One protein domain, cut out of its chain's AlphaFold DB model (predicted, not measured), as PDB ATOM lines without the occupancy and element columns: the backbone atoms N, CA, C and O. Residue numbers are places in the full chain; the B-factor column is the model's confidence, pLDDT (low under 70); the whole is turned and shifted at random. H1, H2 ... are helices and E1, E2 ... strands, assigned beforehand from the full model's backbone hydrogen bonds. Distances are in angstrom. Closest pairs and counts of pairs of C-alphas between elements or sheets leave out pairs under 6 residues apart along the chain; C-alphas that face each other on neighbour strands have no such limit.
ATOM      1  N   VAL A 214     100.531  75.676  92.467       80.50
ATOM      2  CA  VAL A 214      99.721  76.799  91.959       80.50
ATOM      3  C   VAL A 214      99.582  77.895  93.008       80.50
ATOM      4  O   VAL A 214      99.369  77.594  94.180       80.50
ATOM      5  N   LYS A 215      99.718  79.157  92.592       85.12
ATOM      6  CA  LYS A 215      99.551  80.337  93.441       85.12
ATOM      7  C   LYS A 215      98.070  80.661  93.605       85.12
ATOM      8  O   LYS A 215      97.360  80.890  92.622       85.12
ATOM      9  N   THR A 216      97.621  80.714  94.849       85.25
ATOM     10  CA  THR A 216      96.374  81.372  95.247       85.25
ATOM     11  C   THR A 216      96.632  82.860  95.430       85.25
ATOM     12  O   THR A 216      97.697  83.238  95.910       85.25
ATOM     13  N   TYR A 217      95.666  83.689  95.051       83.81
ATOM     14  CA  TYR A 217      95.673  85.109  95.381       83.81
ATOM     15  C   TYR A 217      94.482  85.409  96.283       83.81
ATOM     16  O   TYR A 217      93.351  85.027  95.975       83.81
ATOM     17  N   THR A 218      94.719  86.148  97.352       82.75
ATOM     18  CA  THR A 218      93.688  86.973  97.979       82.75
ATOM     19  C   THR A 218      93.379  88.178  97.086       82.75
ATOM     20  O   THR A 218      94.154  88.541  96.197       82.75
ATOM     21  N   THR A 219      92.245  88.842  97.316       81.56
ATOM     22  CA  THR A 219      91.900  90.063  96.572       81.56
ATOM     23  C   THR A 219      92.950  91.163  96.754       81.56
ATOM     24  O   THR A 219      93.245  91.878  95.800       81.56
ATOM     25  N   ASN A 220      93.555  91.280  97.938       83.44
ATOM     26  CA  ASN A 220      94.602  92.271  98.191       83.44
ATOM     27  C   ASN A 220      95.885  91.939  97.421       83.44
ATOM     28  O   ASN A 220      96.368  92.791  96.682       83.44
ATOM     29  N   GLU A 221      96.364  90.694  97.485       86.81
ATOM     30  CA  GLU A 221      97.560  90.270  96.742       86.81
ATOM     31  C   GLU A 221      97.379  90.397  95.226       86.81
ATOM     32  O   GLU A 221      98.314  90.751  94.514       86.81
ATOM     33  N   ALA A 222      96.178  90.117  94.709       89.00
ATOM     34  CA  ALA A 222      95.876  90.283  93.291       89.00
ATOM     35  C   ALA A 222      95.944  91.761  92.866       89.00
ATOM     36  O   ALA A 222      96.457  92.080  91.791       89.00
ATOM     37  N   ASN A 223      95.445  92.665  93.714       85.56
ATOM     38  CA  ASN A 223      95.515  94.107  93.485       85.56
ATOM     39  C   ASN A 223      96.955  94.631  93.575       85.56
ATOM     40  O   ASN A 223      97.364  95.429  92.731       85.56
ATOM     41  N   GLU A 224      97.729  94.170  94.555       86.81
ATOM     42  CA  GLU A 224      99.145  94.521  94.705       86.81
ATOM     43  C   GLU A 224      99.985  94.002  93.542       86.81
ATOM     44  O   GLU A 224     100.833  94.724  93.026       86.81
ATOM     45  N   TYR A 225      99.721  92.781  93.073       90.12
ATOM     46  CA  TYR A 225     100.381  92.232  91.893       90.12
ATOM     47  C   TYR A 225     100.113  93.104  90.658       90.12
ATOM     48  O   TYR A 225     101.032  93.448  89.916       90.12
ATOM     49  N   LEU A 226      98.856  93.502  90.445       87.50
ATOM     50  CA  LEU A 226      98.476  94.362  89.326       87.50
ATOM     51  C   LEU A 226      99.160  95.748  89.410       87.50
ATOM     52  O   LEU A 226      99.635  96.258  88.395       87.50
ATOM     53  N   GLU A 227      99.290  96.323  90.608       84.88
ATOM     54  CA  GLU A 227      99.990  97.600  90.830       84.88
ATOM     55  C   GLU A 227     101.507  97.496  90.644       84.88
ATOM     56  O   GLU A 227     102.091  98.295  89.913       84.88
ATOM     57  N   ASN A 228     102.148  96.516  91.275       85.31
ATOM     58  CA  ASN A 228     103.605  96.462  91.378       85.31
ATOM     59  C   ASN A 228     104.254  95.775  90.173       85.31
ATOM     60  O   ASN A 228     105.268  96.245  89.662       85.31
ATOM     61  N   GLU A 229     103.659  94.689  89.675       86.38
ATOM     62  CA  GLU A 229     104.274  93.877  88.618       86.38
ATOM     63  C   GLU A 229     103.874  94.336  87.220       86.38
ATOM     64  O   GLU A 229     104.673  94.258  86.278       86.38
ATOM     65  N   LEU A 230     102.638  94.822  87.083       82.31
ATOM     66  CA  LEU A 230     102.075  95.281  85.815       82.31
ATOM     67  C   LEU A 230     102.029  96.807  85.689       82.31
ATOM     68  O   LEU A 230     101.751  97.293  84.594       82.31
ATOM     69  N   SER A 231     102.324  97.562  86.758       79.88
ATOM     70  CA  SER A 231     102.230  99.035  86.769       79.88
ATOM     71  C   SER A 231     100.835  99.544  86.368       79.88
ATOM     72  O   SER A 231     100.697 100.563  85.690       79.88
ATOM     73  N   ARG A 232      99.788  98.809  86.764       78.50
ATOM     74  CA  ARG A 232      98.373  99.069  86.442       78.50
ATOM     75  C   ARG A 232      97.631  99.615  87.663       78.50
ATOM     76  O   ARG A 232      98.075  99.460  88.797       78.50
ATOM     77  N   ASN A 233      96.482 100.255  87.458       72.88
ATOM     78  CA  ASN A 233      95.733 100.884  88.552       72.88
ATOM     79  C   ASN A 233      94.646  99.944  89.099       72.88
ATOM     80  O   ASN A 233      93.539  99.909  88.572       72.88
ATOM     81  N   SER A 234      94.942  99.175  90.148       62.25
ATOM     82  CA  SER A 234      94.048  98.105  90.617       62.25
ATOM     83  C   SER A 234      92.960  98.567  91.597       62.25
ATOM     84  O   SER A 234      91.843  98.044  91.570       62.25
ATOM     85  N   LYS A 235      93.241  99.587  92.420       57.34
ATOM     86  CA  LYS A 235      92.338 100.043  93.496       57.34
ATOM     87  C   LYS A 235      91.285 101.065  93.081       57.34
ATOM     88  O   LYS A 235      90.391 101.360  93.868       57.34
ATOM     89  N   GLY A 236      91.328 101.553  91.844       53.31
ATOM     90  CA  GLY A 236      90.459 102.642  91.417       53.31
ATOM     91  C   GLY A 236      90.797 103.963  92.121       53.31
ATOM     92  O   GLY A 236      91.184 104.028  93.281       53.31
ATOM     93  N   ASP A 237      90.641 105.044  91.372       53.81
ATOM     94  CA  ASP A 237      90.518 106.423  91.856       53.81
ATOM     95  C   ASP A 237      91.755 107.191  92.368       53.81
ATOM     96  O   ASP A 237      91.720 108.416  92.283       53.81
ATOM     97  N   ASN A 238      92.875 106.584  92.780       45.62
ATOM     98  CA  ASN A 238      93.926 107.377  93.466       45.62
ATOM     99  C   ASN A 238      95.201 107.735  92.680       45.62
ATOM    100  O   ASN A 238      96.096 108.366  93.239       45.62
ATOM    101  N   LYS A 239      95.308 107.421  91.381       48.62
ATOM    102  CA  LYS A 239      96.451 107.859  90.552       48.62
ATOM    103  C   LYS A 239      95.988 108.453  89.220       48.62
ATOM    104  O   LYS A 239      95.991 107.781  88.197       48.62
ATOM    105  N   LYS A 240      95.634 109.744  89.230       47.88
ATOM    106  CA  LYS A 240      95.307 110.556  88.034       47.88
ATOM    107  C   LYS A 240      96.493 110.789  87.073       47.88
ATOM    108  O   LYS A 240      96.315 111.443  86.055       47.88
ATOM    109  N   ASN A 241      97.679 110.257  87.378       51.31
ATOM    110  CA  ASN A 241      98.929 110.586  86.680       51.31
ATOM    111  C   ASN A 241      99.519 109.418  85.864       51.31
ATOM    112  O   ASN A 241     100.695 109.459  85.518       51.31
ATOM    113  N   LEU A 242      98.747 108.361  85.587       52.03
ATOM    114  CA  LEU A 242      99.181 107.293  84.683       52.03
ATOM    115  C   LEU A 242      98.746 107.627  83.254       52.03
ATOM    116  O   LEU A 242      97.555 107.778  82.988       52.03
ATOM    117  N   THR A 243      99.719 107.728  82.350       49.34
ATOM    118  CA  THR A 243      99.497 107.911  80.913       49.34
ATOM    119  C   THR A 243      99.987 106.652  80.197       49.34
ATOM    120  O   THR A 243     101.181 106.360  80.289       49.34
ATOM    121  N   PRO A 244      99.126 105.903  79.485       53.72
ATOM    122  CA  PRO A 244      97.681 106.098  79.332       53.72
ATOM    123  C   PRO A 244      96.874 105.709  80.588       53.72
ATOM    124  O   PRO A 244      97.222 104.771  81.303       53.72
ATOM    125  N   PHE A 245      95.771 106.424  80.837       64.12
ATOM    126  CA  PHE A 245      94.857 106.148  81.948       64.12
ATOM    127  C   PHE A 245      93.944 104.971  81.589       64.12
ATOM    128  O   PHE A 245      93.127 105.071  80.672       64.12
ATOM    129  N   TYR A 246      94.077 103.859  82.311       66.69
ATOM    130  CA  TYR A 246      93.214 102.688  82.167       66.69
ATOM    131  C   TYR A 246      92.364 102.486  83.422       66.69
ATOM    132  O   TYR A 246      92.855 102.580  84.549       66.69
ATOM    133  N   LEU A 247      91.079 102.178  83.224       81.19
ATOM    134  CA  LEU A 247      90.185 101.759  84.300       81.19
ATOM    135  C   LEU A 247      90.385 100.261  84.546       81.19
ATOM    136  O   LEU A 247      89.606  99.434  84.079       81.19
ATOM    137  N   ASP A 248      91.452  99.904  85.252       86.06
ATOM    138  CA  ASP A 248      91.758  98.507  85.548       86.06
ATOM    139  C   ASP A 248      91.049  98.038  86.837       86.06
ATOM    140  O   ASP A 248      90.724  98.816  87.746       86.06
ATOM    141  N   TYR A 249      90.755  96.741  86.910       86.44
ATOM    142  CA  TYR A 249      90.449  96.044  88.157       86.44
ATOM    143  C   TYR A 249      90.655  94.538  88.003       86.44
ATOM    144  O   TYR A 249      90.620  93.984  86.901       86.44
ATOM    145  N   VAL A 250      90.853  93.867  89.133       89.44
ATOM    146  CA  VAL A 250      91.069  92.422  89.192       89.44
ATOM    147  C   VAL A 250      89.870  91.713  89.823       89.44
ATOM    148  O   VAL A 250      89.279  92.215  90.783       89.44
ATOM    149  N   LYS A 251      89.486  90.543  89.293       91.56
ATOM    150  CA  LYS A 251      88.371  89.739  89.820       91.56
ATOM    151  C   LYS A 251      88.683  88.241  89.894       91.56
ATOM    152  O   LYS A 251      89.165  87.669  88.909       91.56
ATOM    153  N   PRO A 252      88.333  87.576  91.011       92.38
ATOM    154  CA  PRO A 252      88.452  86.128  91.130       92.38
ATOM    155  C   PRO A 252      87.402  85.385  90.299       92.38
ATOM    156  O   PRO A 252      86.299  85.885  90.079       92.38
ATOM    157  N   SER A 253      87.705  84.138  89.936       89.19
ATOM    158  CA  SER A 253      86.840  83.238  89.155       89.19
ATOM    159  C   SER A 253      85.527  82.834  89.826       89.19
ATOM    160  O   SER A 253      84.641  82.311  89.159       89.19
ATOM    161  N   ASN A 254      85.390  83.031  91.140       84.69
ATOM    162  CA  ASN A 254      84.127  82.837  91.858       84.69
ATOM    163  C   ASN A 254      83.224  84.086  91.815       84.69
ATOM    164  O   ASN A 254      82.108  84.043  92.330       84.69
ATOM    165  N   SER A 255      83.676  85.185  91.199       84.19
ATOM    166  CA  SER A 255      82.827  86.346  90.937       84.19
ATOM    167  C   SER A 255      81.750  85.971  89.926       84.19
ATOM    168  O   SER A 255      82.039  85.409  88.869       84.19
ATOM    169  N   SER A 256      80.498  86.314  90.222       82.56
ATOM    170  CA  SER A 256      79.428  86.161  89.239       82.56
ATOM    171  C   SER A 256      79.687  87.074  88.034       82.56
ATOM    172  O   SER A 256      80.197  88.187  88.188       82.56
ATOM    173  N   GLY A 257      79.289  86.636  86.835       82.56
ATOM    174  CA  GLY A 257      79.370  87.471  85.632       82.56
ATOM    175  C   GLY A 257      78.645  88.809  85.818       82.56
ATOM    176  O   GLY A 257      79.169  89.853  85.443       82.56
ATOM    177  N   LYS A 258      77.509  88.795  86.533       82.25
ATOM    178  CA  LYS A 258      76.766  89.996  86.952       82.25
ATOM    179  C   LYS A 258      77.641  90.987  87.724       82.25
ATOM    180  O   LYS A 258      77.585  92.172  87.425       82.25
ATOM    181  N   ASN A 259      78.424  90.529  88.702       85.75
ATOM    182  CA  ASN A 259      79.264  91.421  89.505       85.75
ATOM    183  C   ASN A 259      80.384  92.028  88.658       85.75
ATOM    184  O   ASN A 259      80.621  93.227  88.729       85.75
ATOM    185  N   ILE A 260      81.030  91.219  87.811       87.50
ATOM    186  CA  ILE A 260      82.065  91.714  86.892       87.50
ATOM    187  C   ILE A 260      81.473  92.782  85.969       87.50
ATOM    188  O   ILE A 260      82.051  93.856  85.829       87.50
ATOM    189  N   PHE A 261      80.307  92.502  85.391       88.69
ATOM    190  CA  PHE A 261      79.580  93.411  84.513       88.69
ATOM    191  C   PHE A 261      79.184  94.714  85.215       88.69
ATOM    192  O   PHE A 261      79.482  95.796  84.714       88.69
ATOM    193  N   TRP A 262      78.539  94.624  86.378       87.94
ATOM    194  CA  TRP A 262      78.023  95.788  87.096       87.94
ATOM    195  C   TRP A 262      79.142  96.705  87.589       87.94
ATOM    196  O   TRP A 262      79.064  97.921  87.408       87.94
ATOM    197  N   ASP A 263      80.218  96.131  88.130       87.69
ATOM    198  CA  ASP A 263      81.385  96.897  88.574       87.69
ATOM    199  C   ASP A 263      82.073  97.591  87.394       87.69
ATOM    200  O   ASP A 263      82.467  98.756  87.493       87.69
ATOM    201  N   GLY A 264      82.178  96.896  86.256       89.38
ATOM    202  CA  GLY A 264      82.757  97.450  85.039       89.38
ATOM    203  C   GLY A 264      81.944  98.625  84.493       89.38
ATOM    204  O   GLY A 264      82.505  99.686  84.238       89.38
ATOM    205  N   PHE A 265      80.619  98.493  84.379       90.19
ATOM    206  CA  PHE A 265      79.768  99.587  83.896       90.19
ATOM    207  C   PHE A 265      79.710 100.756  84.876       90.19
ATOM    208  O   PHE A 265      79.770 101.905  84.449       90.19
ATOM    209  N   THR A 266      79.674 100.486  86.182       89.06
ATOM    210  CA  THR A 266      79.731 101.541  87.205       89.06
ATOM    211  C   THR A 266      81.007 102.371  87.057       89.06
ATOM    212  O   THR A 266      80.944 103.600  87.061       89.06
ATOM    213  N   LYS A 267      82.163 101.722  86.849       86.12
ATOM    214  CA  LYS A 267      83.427 102.416  86.551       86.12
ATOM    215  C   LYS A 267      83.357 103.183  85.229       86.12
ATOM    216  O   LYS A 267      83.739 104.343  85.197       86.12
ATOM    217  N   TYR A 268      82.850 102.570  84.163       87.56
ATOM    218  CA  TYR A 268      82.753 103.209  82.848       87.56
ATOM    219  C   TYR A 268      81.918 104.499  82.879       87.56
ATOM    220  O   TYR A 268      82.363 105.542  82.399       87.56
ATOM    221  N   PHE A 269      80.737 104.451  83.501       87.94
ATOM    222  CA  PHE A 269      79.842 105.603  83.619       87.94
ATOM    223  C   PHE A 269      80.365 106.672  84.576       87.94
ATOM    224  O   PHE A 269      80.181 107.854  84.308       87.94
ATOM    225  N   LYS A 270      81.058 106.286  85.658       84.88
ATOM    226  CA  LYS A 270      81.687 107.239  86.591       84.88
ATOM    227  C   LYS A 270      82.691 108.171  85.900       84.88
ATOM    228  O   LYS A 270      82.916 109.277  86.378       84.88
ATOM    229  N   TYR A 271      83.300 107.714  84.809       81.31
ATOM    230  CA  TYR A 271      84.276 108.466  84.023       81.31
ATOM    231  C   TYR A 271      83.701 108.908  82.666       81.31
ATOM    232  O   TYR A 271      84.419 108.943  81.664       81.31
ATOM    233  N   ASP A 272      82.400 109.210  82.630       82.88
ATOM    234  CA  ASP A 272      81.682 109.784  81.483       82.88
ATOM    235  C   ASP A 272      81.851 108.995  80.177       82.88
ATOM    236  O   ASP A 272      81.879 109.563  79.089       82.88
ATOM    237  N   CYS A 273      81.977 107.667  80.271       86.00
ATOM    238  CA  CYS A 273      82.181 106.783  79.122       86.00
ATOM    239  C   CYS A 273      83.479 107.049  78.325       86.00
ATOM    240  O   CYS A 273      83.619 106.564  77.203       86.00
ATOM    241  N   ASN A 274      84.440 107.796  78.878       81.62
ATOM    242  CA  ASN A 274      85.630 108.231  78.137       81.62
ATOM    243  C   ASN A 274      86.725 107.160  78.033       81.62
ATOM    244  O   ASN A 274      87.571 107.232  77.141       81.62
ATOM    245  N   TYR A 275      86.730 106.174  78.934       83.06
ATOM    246  CA  TYR A 275      87.822 105.204  79.046       83.06
ATOM    247  C   TYR A 275      87.293 103.775  79.125       83.06
ATOM    248  O   TYR A 275      86.430 103.505  79.959       83.06
ATOM    249  N   PRO A 276      87.808 102.831  78.316       85.88
ATOM    250  CA  PRO A 276      87.452 101.427  78.457       85.88
ATOM    251  C   PRO A 276      87.947 100.868  79.797       85.88
ATOM    252  O   PRO A 276      88.941 101.328  80.367       85.88
ATOM    253  N   VAL A 277      87.251  99.844  80.279       88.56
ATOM    254  CA  VAL A 277      87.516  99.177  81.549       88.56
ATOM    255  C   VAL A 277      88.152  97.821  81.291       88.56
ATOM    256  O   VAL A 277      87.593  96.988  80.583       88.56
ATOM    257  N   ASN A 278      89.307  97.580  81.892       90.69
ATOM    258  CA  ASN A 278      90.053  96.340  81.750       90.69
ATOM    259  C   ASN A 278      89.834  95.441  82.968       90.69
ATOM    260  O   ASN A 278      90.015  95.859  84.114       90.69
ATOM    261  N   VAL A 279      89.500  94.182  82.706       91.38
ATOM    262  CA  VAL A 279      89.322  93.138  83.713       91.38
ATOM    263  C   VAL A 279      90.500  92.180  83.656       91.38
ATOM    264  O   VAL A 279      90.771  91.569  82.619       91.38
ATOM    265  N   PHE A 280      91.154  92.008  84.799       93.06
ATOM    266  CA  PHE A 280      92.184  91.000  85.017       93.06
ATOM    267  C   PHE A 280      91.603  89.860  85.860       93.06
ATOM    268  O   PHE A 280      90.989  90.090  86.903       93.06
ATOM    269  N   GLY A 281      91.762  88.619  85.407       94.44
ATOM    270  CA  GLY A 281      91.221  87.443  86.085       94.44
ATOM    271  C   GLY A 281      92.255  86.706  86.934       94.44
ATOM    272  O   GLY A 281      93.438  86.675  86.613       94.44
ATOM    273  N   TYR A 282      91.810  86.022  87.983       94.69
ATOM    274  CA  TYR A 282      92.571  84.927  88.595       94.69
ATOM    275  C   TYR A 282      91.625  83.831  89.082       94.69
ATOM    276  O   TYR A 282      90.448  84.074  89.352       94.69
ATOM    277  N   ILE A 283      92.125  82.605  89.191       93.56
ATOM    278  CA  ILE A 283      91.371  81.473  89.725       93.56
ATOM    279  C   ILE A 283      91.480  81.490  91.247       93.56
ATOM    280  O   ILE A 283      92.580  81.391  91.779       93.56
ATOM    281  N   ASN A 284      90.353  81.613  91.952       84.25
ATOM    282  CA  ASN A 284      90.352  81.748  93.416       84.25
ATOM    283  C   ASN A 284      90.877  80.485  94.118       84.25
ATOM    284  O   ASN A 284      91.663  80.564  95.049       84.25
ATOM    285  N   ASN A 285      90.469  79.316  93.616       79.56
ATOM    286  CA  ASN A 285      90.860  78.000  94.126       79.56
ATOM    287  C   ASN A 285      91.460  77.175  92.974       79.56
ATOM    288  O   ASN A 285      90.780  76.302  92.419       79.56
ATOM    289  N   PRO A 286      92.680  77.513  92.520       80.38
ATOM    290  CA  PRO A 286      93.301  76.856  91.385       80.38
ATOM    291  C   PRO A 286      93.712  75.436  91.760       80.38
ATOM    292  O   PRO A 286      94.204  75.178  92.857       80.38
ATOM    293  N   THR A 287      93.575  74.523  90.807       73.00
ATOM    294  CA  THR A 287      94.162  73.182  90.895       73.00
ATOM    295  C   THR A 287      95.227  73.036  89.822       73.00
ATOM    296  O   THR A 287      95.082  73.578  88.732       73.00
ATOM    297  N   HIS A 288      96.303  72.296  90.090       73.00
ATOM    298  CA  HIS A 288      97.378  72.137  89.104       73.00
ATOM    299  C   HIS A 288      96.875  71.527  87.780       73.00
ATOM    300  O   HIS A 288      97.158  72.059  86.704       73.00
ATOM    301  N   ALA A 289      96.082  70.453  87.872       65.25
ATOM    302  CA  ALA A 289      95.506  69.768  86.715       65.25
ATOM    303  C   ALA A 289      94.387  70.577  86.035       65.25
ATOM    304  O   ALA A 289      94.230  70.505  84.819       65.25
ATOM    305  N   GLY A 290      93.618  71.352  86.805       74.50
ATOM    306  CA  GLY A 290      92.446  72.076  86.314       74.50
ATOM    307  C   GLY A 290      92.678  73.548  85.995       74.50
ATOM    308  O   GLY A 290      91.764  74.180  85.487       74.50
ATOM    309  N   LEU A 291      93.855  74.129  86.253       83.75
ATOM    310  CA  LEU A 291      94.060  75.578  86.113       83.75
ATOM    311  C   LEU A 291      93.632  76.103  84.735       83.75
ATOM    312  O   LEU A 291      92.944  77.116  84.649       83.75
ATOM    313  N   ASN A 292      93.988  75.392  83.663       87.12
ATOM    314  CA  ASN A 292      93.638  75.815  82.308       87.12
ATOM    315  C   ASN A 292      92.133  75.686  82.039       87.12
ATOM    316  O   ASN A 292      91.531  76.622  81.521       87.12
ATOM    317  N   SER A 293      91.494  74.577  82.430       83.25
ATOM    318  CA  SER A 293      90.041  74.433  82.261       83.25
ATOM    319  C   SER A 293      89.273  75.449  83.108       83.25
ATOM    320  O   SER A 293      88.336  76.065  82.616       83.25
ATOM    321  N   GLN A 294      89.732  75.728  84.329       88.88
ATOM    322  CA  GLN A 294      89.172  76.763  85.201       88.88
ATOM    323  C   GLN A 294      89.285  78.164  84.577       88.88
ATOM    324  O   GLN A 294      88.360  78.967  84.702       88.88
ATOM    325  N   ARG A 295      90.391  78.467  83.883       94.38
ATOM    326  CA  ARG A 295      90.545  79.714  83.114       94.38
ATOM    327  C   ARG A 295      89.595  79.769  81.920       94.38
ATOM    328  O   ARG A 295      88.967  80.803  81.712       94.38
ATOM    329  N   VAL A 296      89.446  78.673  81.177       94.50
ATOM    330  CA  VAL A 296      88.476  78.574  80.071       94.50
ATOM    331  C   VAL A 296      87.048  78.805  80.572       94.50
ATOM    332  O   VAL A 296      86.326  79.613  79.993       94.50
ATOM    333  N   ASP A 297      86.655  78.160  81.669       92.44
ATOM    334  CA  ASP A 297      85.314  78.300  82.246       92.44
ATOM    335  C   ASP A 297      85.044  79.733  82.720       92.44
ATOM    336  O   ASP A 297      83.957  80.272  82.493       92.44
ATOM    337  N   TYR A 298      86.041  80.380  83.332       94.50
ATOM    338  CA  TYR A 298      85.943  81.789  83.701       94.50
ATOM    339  C   TYR A 298      85.776  82.662  82.445       94.50
ATOM    340  O   TYR A 298      84.805  83.417  82.351       94.50
ATOM    341  N   LEU A 299      86.647  82.529  81.442       94.50
ATOM    342  CA  LEU A 299      86.543  83.333  80.222       94.50
ATOM    343  C   LEU A 299      85.175  83.160  79.543       94.50
ATOM    344  O   LEU A 299      84.514  84.145  79.220       94.50
ATOM    345  N   LYS A 300      84.681  81.923  79.453       92.88
ATOM    346  CA  LYS A 300      83.352  81.619  78.914       92.88
ATOM    347  C   LYS A 300      82.226  82.285  79.713       92.88
ATOM    348  O   LYS A 300      81.252  82.755  79.132       92.88
ATOM    349  N   ASN A 301      82.329  82.342  81.042       90.19
ATOM    350  CA  ASN A 301      81.359  83.049  81.886       90.19
ATOM    351  C   ASN A 301      81.353  84.565  81.602       90.19
ATOM    352  O   ASN A 301      80.287  85.182  81.496       90.19
ATOM    353  N   PHE A 302      82.535  85.160  81.418       91.88
ATOM    354  CA  PHE A 302      82.665  86.561  81.015       91.88
ATOM    355  C   PHE A 302      82.026  86.812  79.638       91.88
ATOM    356  O   PHE A 302      81.160  87.681  79.508       91.88
ATOM    357  N   GLU A 303      82.368  86.002  78.635       91.62
ATOM    358  CA  GLU A 303      81.830  86.098  77.271       91.62
ATOM    359  C   GLU A 303      80.308  85.906  77.237       91.62
ATOM    360  O   GLU A 303      79.595  86.679  76.599       91.62
ATOM    361  N   ASN A 304      79.770  84.936  77.981       90.81
ATOM    362  CA  ASN A 304      78.322  84.729  78.098       90.81
ATOM    363  C   ASN A 304      77.605  85.953  78.681       90.81
ATOM    364  O   ASN A 304      76.483  86.277  78.275       90.81
ATOM    365  N   THR A 305      78.246  86.647  79.621       89.44
ATOM    366  CA  THR A 305      77.702  87.878  80.204       89.44
ATOM    367  C   THR A 305      77.681  89.003  79.169       89.44
ATOM    368  O   THR A 305      76.661  89.675  79.010       89.44
ATOM    369  N   GLN A 306      78.752  89.150  78.388       90.69
ATOM    370  CA  GLN A 306      78.810  90.095  77.271       90.69
ATOM    371  C   GLN A 306      77.747  89.787  76.199       90.69
ATOM    372  O   GLN A 306      77.039  90.683  75.744       90.69
ATOM    373  N   GLN A 307      77.562  88.516  75.835       91.00
ATOM    374  CA  GLN A 307      76.522  88.101  74.884       91.00
ATOM    375  C   GLN A 307      75.110  88.381  75.409       91.00
ATOM    376  O   GLN A 307      74.229  88.792  74.654       91.00
ATOM    377  N   THR A 308      74.887  88.203  76.712       90.94
ATOM    378  CA  THR A 308      73.623  88.579  77.364       90.94
ATOM    379  C   THR A 308      73.362  90.080  77.237       90.94
ATOM    380  O   THR A 308      72.246  90.479  76.904       90.94
ATOM    381  N   PHE A 309      74.388  90.912  77.415       90.81
ATOM    382  CA  PHE A 309      74.277  92.353  77.204       90.81
ATOM    383  C   PHE A 309      73.921  92.707  75.756       90.81
ATOM    384  O   PHE A 309      73.007  93.497  75.532       90.81
ATOM    385  N   PHE A 310      74.563  92.091  74.763       92.88
ATOM    386  CA  PHE A 310      74.228  92.347  73.357       92.88
ATOM    387  C   PHE A 310      72.797  91.933  73.002       92.88
ATOM    388  O   PHE A 310      72.120  92.656  72.274       92.88
ATOM    389  N   LYS A 311      72.291  90.831  73.569       93.44
ATOM    390  CA  LYS A 311      70.871  90.457  73.440       93.44
ATOM    391  C   LYS A 311      69.946  91.523  74.027       93.44
ATOM    392  O   LYS A 311      68.947  91.864  73.403       93.44
ATOM    393  N   MET A 312      70.293  92.071  75.192       91.19
ATOM    394  CA  MET A 312      69.526  93.141  75.832       91.19
ATOM    395  C   MET A 312      69.523  94.420  74.983       91.19
ATOM    396  O   MET A 312      68.458  94.971  74.721       91.19
ATOM    397  N   VAL A 313      70.685  94.857  74.485       91.12
ATOM    398  CA  VAL A 313      70.794  96.027  73.594       91.12
ATOM    399  C   VAL A 313      70.000  95.813  72.306       91.12
ATOM    400  O   VAL A 313      69.264  96.706  71.893       91.12
ATOM    401  N   SER A 314      70.104  94.631  71.694       94.88
ATOM    402  CA  SER A 314      69.349  94.275  70.488       94.88
ATOM    403  C   SER A 314      67.842  94.386  70.721       94.88
ATOM    404  O   SER A 314      67.146  95.053  69.958       94.88
ATOM    405  N   TYR A 315      67.353  93.822  71.829       95.38
ATOM    406  CA  TYR A 315      65.947  93.897  72.215       95.38
ATOM    407  C   TYR A 315      65.474  95.340  72.460       95.38
ATOM    408  O   TYR A 315      64.417  95.727  71.975       95.38
ATOM    409  N   MET A 316      66.265  96.151  73.170       94.69
ATOM    410  CA  MET A 316      65.892  97.530  73.521       94.69
ATOM    411  C   MET A 316      65.948  98.508  72.343       94.69
ATOM    412  O   MET A 316      65.211  99.488  72.331       94.69
ATOM    413  N   THR A 317      66.840  98.280  71.378       93.88
ATOM    414  CA  THR A 317      67.074  99.208  70.256       93.88
ATOM    415  C   THR A 317      66.433  98.752  68.949       93.88
ATOM    416  O   THR A 317      66.381  99.523  67.994       93.88
ATOM    417  N   GLY A 318      65.992  97.493  68.869       92.81
ATOM    418  CA  GLY A 318      65.540  96.862  67.626       92.81
ATOM    419  C   GLY A 318      66.669  96.565  66.630       92.81
ATOM    420  O   GLY A 318      66.405  96.083  65.529       92.81
ATOM    421  N   ILE A 319      67.930  96.839  66.981       93.44
ATOM    422  CA  ILE A 319      69.089  96.531  66.138       93.44
ATOM    423  C   ILE A 319      69.357  95.027  66.212       93.44
ATOM    424  O   ILE A 319      69.460  94.467  67.300       93.44
ATOM    425  N   ASP A 320      69.512  94.362  65.065       92.19
ATOM    426  CA  ASP A 320      69.930  92.954  65.011       92.19
ATOM    427  C   ASP A 320      71.249  92.761  65.777       92.19
ATOM    428  O   ASP A 320      72.218  93.485  65.544       92.19
ATOM    429  N   ILE A 321      71.301  91.763  66.664       91.56
ATOM    430  CA  ILE A 321      72.493  91.419  67.446       91.56
ATOM    431  C   ILE A 321      73.756  91.273  66.582       91.56
ATOM    432  O   ILE A 321      74.834  91.674  67.012       91.56
ATOM    433  N   LYS A 322      73.634  90.780  65.342       90.44
ATOM    434  CA  LYS A 322      74.755  90.632  64.395       90.44
ATOM    435  C   LYS A 322      75.319  91.968  63.904       90.44
ATOM    436  O   LYS A 322      76.436  92.003  63.402       90.44
ATOM    437  N   LYS A 323      74.546  93.052  64.016       90.31
ATOM    438  CA  LYS A 323      74.943  94.417  63.639       90.31
ATOM    439  C   LYS A 323      75.514  95.212  64.815       90.31
ATOM    440  O   LYS A 323      75.980  96.332  64.615       90.31
ATOM    441  N   ILE A 324      75.479  94.668  66.031       88.56
ATOM    442  CA  ILE A 324      76.079  95.317  67.197       88.56
ATOM    443  C   ILE A 324      77.601  95.230  67.069       88.56
ATOM    444  O   ILE A 324      78.170  94.142  67.014       88.56
ATOM    445  N   ASN A 325      78.266  96.386  67.045       86.25
ATOM    446  CA  ASN A 325      79.722  96.444  67.045       86.25
ATOM    447  C   ASN A 325      80.261  96.047  68.432       86.25
ATOM    448  O   ASN A 325      80.233  96.848  69.370       86.25
ATOM    449  N   SER A 326      80.769  94.820  68.548       83.75
ATOM    450  CA  SER A 326      81.335  94.279  69.786       83.75
ATOM    451  C   SER A 326      82.609  94.995  70.245       83.75
ATOM    452  O   SER A 326      82.893  94.993  71.441       83.75
ATOM    453  N   GLU A 327      83.337  95.673  69.354       82.25
ATOM    454  CA  GLU A 327      84.544  96.443  69.693       82.25
ATOM    455  C   GLU A 327      84.228  97.696  70.520       82.25
ATOM    456  O   GLU A 327      85.083  98.197  71.256       82.25
ATOM    457  N   ARG A 328      82.981  98.186  70.433       83.38
ATOM    458  CA  ARG A 328      82.470  99.289  71.263       83.38
ATOM    459  C   ARG A 328      82.045  98.846  72.659       83.38
ATOM    460  O   ARG A 328      81.642  99.689  73.458       83.38
ATOM    461  N   TYR A 329      82.105  97.552  72.968       87.88
ATOM    462  CA  TYR A 329      81.844  97.086  74.320       87.88
ATOM    463  C   TYR A 329      82.940  97.610  75.263       87.88
ATOM    464  O   TYR A 329      84.125  97.347  75.030       87.88
ATOM    465  N   PRO A 330      82.579  98.368  76.314       88.12
ATOM    466  CA  PRO A 330      83.563  99.135  77.071       88.12
ATOM    467  C   PRO A 330      84.377  98.288  78.048       88.12
ATOM    468  O   PRO A 330      85.419  98.744  78.501       88.12
ATOM    469  N   ILE A 331      83.928  97.075  78.380       91.38
ATOM    470  CA  ILE A 331      84.585  96.204  79.360       91.38
ATOM    471  C   ILE A 331      85.369  95.116  78.623       91.38
ATOM    472  O   ILE A 331      84.798  94.329  77.874       91.38
ATOM    473  N   ARG A 332      86.676  95.027  78.849       91.00
ATOM    474  CA  ARG A 332      87.577  94.116  78.133       91.00
ATOM    475  C   ARG A 332      88.241  93.162  79.105       91.00
ATOM    476  O   ARG A 332      88.839  93.597  80.082       91.00
ATOM    477  N   PHE A 333      88.169  91.865  78.832       92.12
ATOM    478  CA  PHE A 333      88.972  90.891  79.563       92.12
ATOM    479  C   PHE A 333      90.386  90.873  78.977       92.12
ATOM    480  O   PHE A 333      90.554  90.591  77.793       92.12
ATOM    481  N   VAL A 334      91.387  91.207  79.788       92.38
ATOM    482  CA  VAL A 334      92.768  91.400  79.309       92.38
ATOM    483  C   VAL A 334      93.597  90.125  79.439       92.38
ATOM    484  O   VAL A 334      94.453  89.849  78.603       92.38
ATOM    485  N   GLY A 335      93.339  89.323  80.470       94.81
ATOM    486  CA  GLY A 335      94.068  88.084  80.717       94.81
ATOM    487  C   GLY A 335      94.003  87.649  82.173       94.81
ATOM    488  O   GLY A 335      93.306  88.247  82.998       94.81
ATOM    489  N   PHE A 336      94.755  86.601  82.485       96.38
ATOM    490  CA  PHE A 336      94.872  86.047  83.825       96.38
ATOM    491  C   PHE A 336      96.191  86.435  84.481       96.38
ATOM    492  O   PHE A 336      97.239  86.460  83.832       96.38
ATOM    493  N   LEU A 337      96.154  86.657  85.793       95.38
ATOM    494  CA  LEU A 337      97.366  86.701  86.602       95.38
ATOM    495  C   LEU A 337      98.060  85.322  86.580       95.38
ATOM    496  O   LEU A 337      97.384  84.283  86.505       95.38
ATOM    497  N   PRO A 338      99.400  85.277  86.659       94.62
ATOM    498  CA  PRO A 338     100.130  84.023  86.659       94.62
ATOM    499  C   PRO A 338      99.908  83.283  87.971       94.62
ATOM    500  O   PRO A 338      99.960  83.853  89.062       94.62
ATOM    501  N   GLN A 339      99.651  81.989  87.850       92.56
ATOM    502  CA  GLN A 339      99.309  81.104  88.949       92.56
ATOM    503  C   GLN A 339     100.085  79.795  88.926       92.56
ATOM    504  O   GLN A 339      99.901  79.005  89.841       92.56
ATOM    505  N   ARG A 340     100.961  79.529  87.951       88.50
ATOM    506  CA  ARG A 340     101.862  78.364  88.011       88.50
ATOM    507  C   ARG A 340     103.146  78.702  88.748       88.50
ATOM    508  O   ARG A 340     103.800  79.694  88.436       88.50
ATOM    509  N   LEU A 341     103.504  77.845  89.695       81.50
ATOM    510  CA  LEU A 341     104.710  77.937  90.500       81.50
ATOM    511  C   LEU A 341     105.595  76.709  90.270       81.50
ATOM    512  O   LEU A 341     105.100  75.585  90.223       81.50
ATOM    513  N   LYS A 342     106.907  76.915  90.232       77.56
ATOM    514  CA  LYS A 342     107.933  75.875  90.349       77.56
ATOM    515  C   LYS A 342     108.963  76.363  91.358       77.56
ATOM    516  O   LYS A 342     109.394  77.510  91.272       77.56
ATOM    517  N   ASP A 343     109.280  75.539  92.354       76.00
ATOM    518  CA  ASP A 343     110.214  75.888  93.437       76.00
ATOM    519  C   ASP A 343     109.867  77.228  94.126       76.00
ATOM    520  O   ASP A 343     110.724  78.058  94.414       76.00
ATOM    521  N   GLY A 344     108.563  77.478  94.322       72.56
ATOM    522  CA  GLY A 344     108.038  78.708  94.932       72.56
ATOM    523  C   GLY A 344     108.035  79.948  94.028       72.56
ATOM    524  O   GLY A 344     107.530  80.991  94.436       72.56
ATOM    525  N   LYS A 345     108.537  79.851  92.792       81.31
ATOM    526  CA  LYS A 345     108.619  80.969  91.839       81.31
ATOM    527  C   LYS A 345     107.600  80.830  90.721       81.31
ATOM    528  O   LYS A 345     107.355  79.727  90.237       81.31
ATOM    529  N   LEU A 346     107.023  81.952  90.291       87.50
ATOM    530  CA  LEU A 346     106.127  81.977  89.135       87.50
ATOM    531  C   LEU A 346     106.892  81.571  87.872       87.50
ATOM    532  O   LEU A 346     107.968  82.095  87.597       87.50
ATOM    533  N   THR A 347     106.333  80.630  87.115       87.31
ATOM    534  CA  THR A 347     106.898  80.178  85.827       87.31
ATOM    535  C   THR A 347     106.197  80.798  84.627       87.31
ATOM    536  O   THR A 347     106.688  80.733  83.506       87.31
TER     537      THR A 347
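What this domain is: This is residues 214 to 347 of the 362 residues of the protein "ParB domain-containing protein" of Pelagibacteraceae bacterium TMED287 (UniProt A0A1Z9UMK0). A small, strongly twisted parallel sheet, E1 E2 E3, forms the core, with H2 and the long H3 over one face and the short H1 over the other. H3 packs on the sheet with residues 291 to 306 and runs on past it; at the opposite end of the longest axis lies E4 with the turn after it. The printed part has 134 residues, with three named helices and four named strands in the order H1 E1 H2 E2 H3 E3 E4, and its class is mixed, helices and strands. It is compact, with a radius of gyration of the C-alphas of 16.1 A, and flat, spanning 55 by 38 by 19 A.

How they stand to each other: In the sheet, E2, residues 277 to 282, is the inner strand, parallel to both edge strands: E1, residues 247 to 252, at 25 degrees, and E3, residues 331 to 336, at 29 degrees. N 251 and O 280 are within hydrogen-bond range at 2.9 A, as are N 279 and O 332 at 2.8 A. H2, residues 257 to 270, is on the sheet at a height of 8.7 A, over E2; the C-alphas of Gly 264 and Val 277, their closest, are 6.1 A apart. H3, residues 291 to 317, is on the same face as H2 at a height of 10.6 A, over E2 and E3, and runs along the strands at 19 degrees to E2 on the local plane. H2, with residues 257 to 261 alone, touches H3, closest at the C-alphas of Gly 257 and Thr 305, 5.7 A, at a steep tilt of 59 degrees, the same way. H1, residues 219 to 228, is on the opposite face at a height of 9.1 A, over E1; these are three layers, helices on both faces of a sheet. E1, H2, E2 and E2, H3, E3 are strand-helix-strand units, parallel neighbour strands with a helix between, each crossover right-handed. In H1, H2 and H3 every O i to N i+4 pair is within hydrogen-bond range. E4, residues 340 to 342, pairs with no named strand.

Where its parts are: H1 begins at C-alpha 219 (91.900, 90.063, 96.572). H3 is 39.2 A long and ends at C-alpha 317 (67.074, 99.208, 70.256), H2 is 19.9 A and E1 17.1 A. E4 ends at C-alpha 342 (107.933, 75.875, 90.349).

The domain as a whole: The C-alphas farthest apart, of Gly 318 and Asp 343, are 55.7 A apart. The printed part has no cut. The links H1 to E1 and H3 to E3 are long. Mean pLDDT of the printed part is 84.0; residues 234 to 246 and residue 289 are under 70.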